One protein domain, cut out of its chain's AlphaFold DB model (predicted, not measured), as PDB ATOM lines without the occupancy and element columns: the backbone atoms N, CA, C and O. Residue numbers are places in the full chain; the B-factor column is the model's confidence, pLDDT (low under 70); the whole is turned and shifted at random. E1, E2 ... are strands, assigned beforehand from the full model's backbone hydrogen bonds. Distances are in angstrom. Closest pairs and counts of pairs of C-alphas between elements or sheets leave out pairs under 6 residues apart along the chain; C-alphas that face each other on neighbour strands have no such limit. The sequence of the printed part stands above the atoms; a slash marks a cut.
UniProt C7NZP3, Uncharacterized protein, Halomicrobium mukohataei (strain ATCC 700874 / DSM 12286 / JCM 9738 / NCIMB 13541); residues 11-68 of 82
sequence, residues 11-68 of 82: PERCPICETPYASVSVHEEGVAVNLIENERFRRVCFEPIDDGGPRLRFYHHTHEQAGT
ATOM      1  N   PRO A  11      42.065  33.028  -0.138       89.31
ATOM      2  CA  PRO A  11      43.353  33.539   0.343       89.31
ATOM      3  C   PRO A  11      43.496  33.339   1.852       89.31
ATOM      4  O   PRO A  11      42.492  33.317   2.546       89.31
ATOM      5  N   GLU A  12      44.709  33.275   2.403       91.75
ATOM      6  CA  GLU A  12      44.915  33.079   3.857       91.75
ATOM      7  C   GLU A  12      44.431  34.256   4.726       91.75
ATOM      8  O   GLU A  12      44.169  34.109   5.922       91.75
ATOM      9  N   ARG A  13      44.313  35.449   4.133       94.25
ATOM     10  CA  ARG A  13      43.844  36.674   4.792       94.25
ATOM     11  C   ARG A  13      42.595  37.193   4.112       94.25
ATOM     12  O   ARG A  13      42.447  37.073   2.899       94.25
ATOM     13  N   CYS A  14      41.702  37.789   4.898       94.19
ATOM     14  CA  CYS A  14      40.505  38.408   4.352       94.19
ATOM     15  C   CYS A  14      40.911  39.573   3.433       94.19
ATOM     16  O   CYS A  14      41.560  40.500   3.914       94.19
ATOM     17  N   PRO A  15      40.509  39.588   2.153       92.75
ATOM     18  CA  PRO A  15      40.880  40.652   1.218       92.75
ATOM     19  C   PRO A  15      40.232  42.002   1.561       92.75
ATOM     20  O   PRO A  15      40.644  43.034   1.050       92.75
ATOM     21  N   ILE A  16      39.224  42.004   2.443       94.75
ATOM     22  CA  ILE A  16      38.485  43.208   2.837       94.75
ATOM     23  C   ILE A  16      39.136  43.927   4.022       94.75
ATOM     24  O   ILE A  16      39.123  45.153   4.081       94.75
ATOM     25  N   CYS A  17      39.654  43.182   5.002       93.94
ATOM     26  CA  CYS A  17      40.198  43.767   6.234       93.94
ATOM     27  C   CYS A  17      41.614  43.304   6.585       93.94
ATOM     28  O   CYS A  17      42.120  43.669   7.641       93.94
ATOM     29  N   GLU A  18      42.231  42.488   5.730       93.88
ATOM     30  CA  GLU A  18      43.607  41.976   5.828       93.88
ATOM     31  C   GLU A  18      43.899  41.108   7.069       93.88
ATOM     32  O   GLU A  18      45.013  40.612   7.271       93.88
ATOM     33  N   THR A  19      42.878  40.841   7.878       94.38
ATOM     34  CA  THR A  19      42.936  39.992   9.067       94.38
ATOM     35  C   THR A  19      42.755  38.510   8.707       94.38
ATOM     36  O   THR A  19      41.963  38.188   7.811       94.38
ATOM     37  N   PRO A  20      43.417  37.575   9.421       94.50
ATOM     38  CA  PRO A  20      43.068  36.157   9.364       94.50
ATOM     39  C   PRO A  20      41.588  35.921   9.696       94.50
ATOM     40  O   PRO A  20      40.988  36.631  10.508       94.50
ATOM     41  N   TYR A  21      40.990  34.910   9.086       93.44
ATOM     42  CA  TYR A  21      39.607  34.507   9.340       93.44
ATOM     43  C   TYR A  21      39.568  33.065   9.848       93.44
ATOM     44  O   TYR A  21      40.537  32.318   9.739       93.44
ATOM     45  N   ALA A  22      38.462  32.685  10.473       92.75
ATOM     46  CA  ALA A  22      38.259  31.356  11.040       92.75
ATOM     47  C   ALA A  22      37.584  30.391  10.060       92.75
ATOM     48  O   ALA A  22      37.824  29.188  10.120       92.75
ATOM     49  N   SER A  23      36.719  30.904   9.185       91.69
ATOM     50  CA  SER A  23      36.063  30.119   8.140       91.69
ATOM     51  C   SER A  23      35.578  31.000   6.992       91.69
ATOM     52  O   SER A  23      35.371  32.208   7.154       91.69
ATOM     53  N   VAL A  24      35.363  30.372   5.838       93.25
ATOM     54  CA  VAL A  24      34.872  31.017   4.621       93.25
ATOM     55  C   VAL A  24      33.743  30.203   3.991       93.25
ATOM     56  O   VAL A  24      33.809  28.975   3.975       93.25
ATOM     57  N   SER A  25      32.699  30.877   3.508       90.56
ATOM     58  CA  SER A  25      31.595  30.273   2.747       90.56
ATOM     59  C   SER A  25      31.307  31.065   1.471       90.56
ATOM     60  O   SER A  25      31.655  32.242   1.375       90.56
ATOM     61  N   VAL A  26      30.696  30.414   0.480       90.31
ATOM     62  CA  VAL A  26      30.319  31.018  -0.807       90.31
ATOM     63  C   VAL A  26      28.832  30.776  -1.046       90.31
ATOM     64  O   VAL A  26      28.333  29.687  -0.774       90.31
ATOM     65  N   HIS A  27      28.132  31.798  -1.532       87.69
ATOM     66  CA  HIS A  27      26.693  31.772  -1.782       87.69
ATOM     67  C   HIS A  27      26.396  32.310  -3.182       87.69
ATOM     68  O   HIS A  27      26.945  33.341  -3.559       87.69
ATOM     69  N   GLU A  28      25.530  31.625  -3.933       85.88
ATOM     70  CA  GLU A  28      25.181  31.955  -5.332       85.88
ATOM     71  C   GLU A  28      23.747  32.497  -5.490       85.88
ATOM     72  O   GLU A  28      23.304  32.835  -6.584       85.88
ATOM     73  N   GLU A  29      23.014  32.589  -4.379       84.75
ATOM     74  CA  GLU A  29      21.629  33.055  -4.311       84.75
ATOM     75  C   GLU A  29      21.489  34.220  -3.315       84.75
ATOM     76  O   GLU A  29      22.448  34.629  -2.654       84.75
ATOM     77  N   GLY A  30      20.274  34.767  -3.190       78.25
ATOM     78  CA  GLY A  30      19.968  35.819  -2.222       78.25
ATOM     79  C   GLY A  30      20.207  35.371  -0.776       78.25
ATOM     80  O   GLY A  30      19.764  34.306  -0.355       78.25
ATOM     81  N   VAL A  31      20.877  36.218   0.003       83.19
ATOM     82  CA  VAL A  31      21.258  35.952   1.397       83.19
ATOM     83  C   VAL A  31      20.653  37.000   2.326       83.19
ATOM     84  O   VAL A  31      20.716  38.198   2.059       83.19
ATOM     85  N   ALA A  32      20.086  36.553   3.444       78.88
ATOM     86  CA  ALA A  32      19.692  37.422   4.547       78.88
ATOM     87  C   ALA A  32      20.716  37.275   5.673       78.88
ATOM     88  O   ALA A  32      20.923  36.178   6.190       78.88
ATOM     89  N   VAL A  33      21.361  38.377   6.054       78.31
ATOM     90  CA  VAL A  33      22.403  38.373   7.083       78.31
ATOM     91  C   VAL A  33      21.905  39.129   8.304       78.31
ATOM     92  O   VAL A  33      21.549  40.300   8.213       78.31
ATOM     93  N   ASN A  34      21.915  38.462   9.455       77.12
ATOM     94  CA  ASN A  34      21.706  39.102  10.745       77.12
ATOM     95  C   ASN A  34      22.996  39.000  11.564       77.12
ATOM     96  O   ASN A  34      23.376  37.913  11.998       77.12
ATOM     97  N   LEU A  35      23.684  40.126  11.750       71.38
ATOM     98  CA  LEU A  35      24.926  40.184  12.515       71.38
ATOM     99  C   LEU A  35      24.604  40.350  14.000       71.38
ATOM    100  O   LEU A  35      24.665  41.447  14.548       71.38
ATOM    101  N   ILE A  36      24.251  39.242  14.644       76.75
ATOM    102  CA  ILE A  36      24.218  39.169  16.103       76.75
ATOM    103  C   ILE A  36      25.606  38.723  16.552       76.75
ATOM    104  O   ILE A  36      26.087  37.668  16.133       76.75
ATOM    105  N   GLU A  37      26.254  39.530  17.390       69.31
ATOM    106  CA  GLU A  37      27.472  39.096  18.068       69.31
ATOM    107  C   GLU A  37      27.185  37.806  18.840       69.31
ATOM    108  O   GLU A  37      26.187  37.691  19.552       69.31
ATOM    109  N   ASN A  38      28.037  36.805  18.675       75.81
ATOM    110  CA  ASN A  38      27.943  35.582  19.456       75.81
ATOM    111  C   ASN A  38      29.273  35.343  20.154       75.81
ATOM    112  O   ASN A  38      30.257  36.000  19.853       75.81
ATOM    113  N   GLU A  39      29.317  34.386  21.070       80.88
ATOM    114  CA  GLU A  39      30.513  34.116  21.879       80.88
ATOM    115  C   GLU A  39      31.770  33.836  21.033       80.88
ATOM    116  O   GLU A  39      32.891  34.044  21.493       80.88
ATOM    117  N   ARG A  40      31.596  33.367  19.791       84.06
ATOM    118  CA  ARG A  40      32.678  32.902  18.922       84.06
ATOM    119  C   ARG A  40      33.067  33.897  17.831       84.06
ATOM    120  O   ARG A  40      34.252  34.016  17.532       84.06
ATOM    121  N   PHE A  41      32.110  34.587  17.223       87.69
ATOM    122  CA  PHE A  41      32.281  35.389  16.015       87.69
ATOM    123  C   PHE A  41      31.819  36.825  16.240       87.69
ATOM    124  O   PHE A  41      30.700  37.080  16.689       87.69
ATOM    125  N   ARG A  42      32.682  37.769  15.847       88.12
ATOM    126  CA  ARG A  42      32.444  39.209  16.001       88.12
ATOM    127  C   ARG A  42      32.027  39.886  14.705       88.12
ATOM    128  O   ARG A  42      31.266  40.851  14.728       88.12
ATOM    129  N   ARG A  43      32.609  39.454  13.589       90.00
ATOM    130  CA  ARG A  43      32.550  40.165  12.312       90.00
ATOM    131  C   ARG A  43      32.480  39.167  11.170       90.00
ATOM    132  O   ARG A  43      33.154  38.141  11.208       90.00
ATOM    133  N   VAL A  44      31.718  39.522  10.141       91.81
ATOM    134  CA  VAL A  44      31.740  38.844   8.845       91.81
ATOM    135  C   VAL A  44      32.006  39.887   7.761       91.81
ATOM    136  O   VAL A  44      31.367  40.939   7.763       91.81
ATOM    137  N   CYS A  45      32.975  39.625   6.883       92.12
ATOM    138  CA  CYS A  45      33.268  40.442   5.703       92.12
ATOM    139  C   CYS A  45      32.735  39.754   4.442       92.12
ATOM    140  O   CYS A  45      32.762  38.526   4.362       92.12
ATOM    141  N   PHE A  46      32.291  40.537   3.460       91.56
ATOM    142  CA  PHE A  46      31.664  40.030   2.238       91.56
ATOM    143  C   PHE A  46      32.429  40.525   1.014       91.56
ATOM    144  O   PHE A  46      32.754  41.710   0.932       91.56
ATOM    145  N   GLU A  47      32.689  39.631   0.070       89.62
ATOM    146  CA  GLU A  47      33.348  39.928  -1.200       89.62
ATOM    147  C   GLU A  47      32.470  39.421  -2.355       89.62
ATOM    148  O   GLU A  47      32.108  38.240  -2.360       89.62
ATOM    149  N   PRO A  48      32.113  40.270  -3.332       87.81
ATOM    150  CA  PRO A  48      31.507  39.798  -4.567       87.81
ATOM    151  C   PRO A  48      32.541  39.061  -5.420       87.81
ATOM    152  O   PRO A  48      33.648  39.552  -5.629       87.81
ATOM    153  N   ILE A  49      32.163  37.892  -5.934       86.75
ATOM    154  CA  ILE A  49      32.975  37.130  -6.882       86.75
ATOM    155  C   ILE A  49      32.396  37.350  -8.278       86.75
ATOM    156  O   ILE A  49      31.231  37.028  -8.517       86.75
ATOM    157  N   ASP A  50      33.218  37.846  -9.201       79.62
ATOM    158  CA  ASP A  50      32.863  37.958 -10.617       79.62
ATOM    159  C   ASP A  50      33.461  36.786 -11.404       79.62
ATOM    160  O   ASP A  50      34.566  36.855 -11.935       79.62
ATOM    161  N   ASP A  51      32.742  35.666 -11.400       78.50
ATOM    162  CA  ASP A  51      33.102  34.465 -12.161       78.50
ATOM    163  C   ASP A  51      31.829  33.886 -12.803       78.50
ATOM    164  O   ASP A  51      31.375  32.787 -12.499       78.50
ATOM    165  N   GLY A  52      31.159  34.715 -13.612       79.25
ATOM    166  CA  GLY A  52      30.028  34.302 -14.454       79.25
ATOM    167  C   GLY A  52      28.661  34.186 -13.767       79.25
ATOM    168  O   GLY A  52      27.715  33.715 -14.398       79.25
ATOM    169  N   GLY A  53      28.515  34.626 -12.513       79.06
ATOM    170  CA  GLY A  53      27.241  34.587 -11.783       79.06
ATOM    171  C   GLY A  53      27.247  35.406 -10.484       79.06
ATOM    172  O   GLY A  53      28.319  35.782 -10.009       79.06
ATOM    173  N   PRO A  54      26.069  35.700  -9.896       76.25
ATOM    174  CA  PRO A  54      25.951  36.537  -8.702       76.25
ATOM    175  C   PRO A  54      26.382  35.768  -7.447       76.25
ATOM    176  O   PRO A  54      25.567  35.122  -6.793       76.25
ATOM    177  N   ARG A  55      27.673  35.828  -7.106       87.25
ATOM    178  CA  ARG A  55      28.238  35.079  -5.977       87.25
ATOM    179  C   ARG A  55      28.854  35.983  -4.926       87.25
ATOM    180  O   ARG A  55      29.493  36.985  -5.239       87.25
ATOM    181  N   LEU A  56      28.681  35.602  -3.667       90.00
ATOM    182  CA  LEU A  56      29.230  36.296  -2.510       90.00
ATOM    183  C   LEU A  56      30.061  35.336  -1.667       90.00
ATOM    184  O   LEU A  56      29.593  34.261  -1.291       90.00
ATOM    185  N   ARG A  57      31.274  35.757  -1.315       91.75
ATOM    186  CA  ARG A  57      32.150  35.079  -0.360       91.75
ATOM    187  C   ARG A  57      32.079  35.755   1.002       91.75
ATOM    188  O   ARG A  57      32.120  36.977   1.092       91.75
ATOM    189  N   PHE A  58      31.984  34.955   2.054       93.62
ATOM    190  CA  PHE A  58      31.807  35.396   3.434       93.62
ATOM    191  C   PHE A  58      33.011  34.962   4.264       93.62
ATOM    192  O   PHE A  58      33.280  33.770   4.357       93.62
ATOM    193  N   TYR A  59      33.697  35.905   4.907       94.25
ATOM    194  CA  TYR A  59      34.850  35.658   5.777       94.25
ATOM    195  C   TYR A  59      34.463  35.883   7.242       94.25
ATOM    196  O   TYR A  59      34.126  37.005   7.619       94.25
ATOM    197  N   HIS A  60      34.506  34.838   8.071       92.88
ATOM    198  CA  HIS A  60      34.084  34.891   9.476       92.88
ATOM    199  C   HIS A  60      35.277  35.122  10.400       92.88
ATOM    200  O   HIS A  60      36.216  34.328  10.406       92.88
ATOM    201  N   HIS A  61      35.221  36.160  11.230       92.88
ATOM    202  CA  HIS A  61      36.287  36.499  12.171       92.88
ATOM    203  C   HIS A  61      35.855  36.249  13.611       92.88
ATOM    204  O   HIS A  61      34.771  36.673  14.041       92.88
ATOM    205  N   THR A  62      36.731  35.603  14.379       92.69
ATOM    206  CA  THR A  62      36.556  35.515  15.829       92.69
ATOM    207  C   THR A  62      36.727  36.876  16.491       92.69
ATOM    208  O   THR A  62      37.211  37.836  15.886       92.69
ATOM    209  N   HIS A  63      36.345  36.956  17.765       90.38
ATOM    210  CA  HIS A  63      36.623  38.124  18.596       90.38
ATOM    211  C   HIS A  63      38.110  38.495  18.595       90.38
ATOM    212  O   HIS A  63      38.434  39.645  18.298       90.38
ATOM    213  N   GLU A  64      38.988  37.516  18.830       89.88
ATOM    214  CA  GLU A  64      40.445  37.691  18.846       89.88
ATOM    215  C   GLU A  64      40.974  38.227  17.514       89.88
ATOM    216  O   GLU A  64      41.664  39.243  17.489       89.88
ATOM    217  N   GLN A  65      40.591  37.598  16.396       90.81
ATOM    218  CA  GLN A  65      41.007  38.034  15.061       90.81
ATOM    219  C   GLN A  65      40.551  39.471  14.784       90.81
ATOM    220  O   GLN A  65      41.303  40.275  14.245       90.81
ATOM    221  N   ALA A  66      39.342  39.833  15.215       88.44
ATOM    222  CA  ALA A  66      38.818  41.186  15.073       88.44
ATOM    223  C   ALA A  66      39.404  42.206  16.076       88.44
ATOM    224  O   ALA A  66      38.994  43.366  16.042       88.44
ATOM    225  N   GLY A  67      40.319  41.805  16.967       86.56
ATOM    226  CA  GLY A  67      40.892  42.677  17.998       86.56
ATOM    227  C   GLY A  67      39.892  43.073  19.090       86.56
ATOM    228  O   GLY A  67      39.973  44.166  19.643       86.56
ATOM    229  N   THR A  68      38.916  42.212  19.376       83.00
ATOM    230  CA  THR A  68      37.855  42.444  20.366       83.00
ATOM    231  C   THR A  68      37.809  41.320  21.393       83.00
ATOM    232  O   THR A  68      38.276  40.213  21.141       83.00
TER     233      THR A  68
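This is residues 11 to 68 of the 82 residues of an uncharacterized protein of Halomicrobium mukohataei (strain ATCC 700874 / DSM 12286 / JCM 9738 / NCIMB 13541) (UniProt C7NZP3). A strongly twisted ribbon of three antiparallel strands, only just so, makes the core: a long hairpin of E2 and E3, with the short E1 along the other side of E3. The unnamed first stretch, residues 11 to 22, coils over one face of this sheet, and the long link, residues 28 to 40, bows out past the other face on its way from the end of E1 to the start of E2. The printed part has 58 residues with no named helix and three named strands, E1, E2 and E3 along the chain, in the sheet order E1, E3, E2. The class is all strand, though under half of the residues, 24 of 58, are in named elements. The whole is compact, with a radius of gyration of the C-alphas of 11.8 A, and only just elongated, with spans of 36 by 24 by 13 A.

E1, residues 23 to 27, is an edge strand and the antiparallel neighbour of E3, residues 54 to 62, at 160 degrees between their directions. C-alphas 26 and 57 face each other at 4.5 A. N 58 and O 25 are within hydrogen-bond range at 2.8 A, and so are N 27 and O 56 at 2.9 A. E2, residues 41 to 50, is the other edge strand and is apart from E1. E2 and E3 form a hairpin, antiparallel at 156 degrees, and E3 is the inner strand. C-alphas 60 and 44 face each other at 4.6 A, and C-alphas 62 and 41 at 4.3 A. N 57 and O 47 are within hydrogen-bond range at 2.8 A, as are N 42 and O 61 at 3.0 A.

Residues 11 to 22 come before E1, which begins at C-alpha 23 at (36.063, 30.119, 8.140) and measures 13.7 A to C-alpha 27. Residues 28 to 40 follow. E2 runs 26.8 A from C-alpha 41 at (32.281, 35.389, 16.015) to C-alpha 50. E3 runs 26.7 A from C-alpha 54 to C-alpha 62 at (36.556, 35.515, 15.829).

The two C-alphas farthest apart are those of Gly 52 and Thr 68, at 36.6 A. The printed part, residues 11 to 68 of a full chain of 82, has no cut. The link from E1 to E2 is long, with 13 residues, and its C-alphas lie 11 to 17 A from the mean of the C-alphas. The link from E2 to E3 is tight, with 3 residues. The mean pLDDT of the printed part is 87.3, and one printed residue, Glu 37, is under 70.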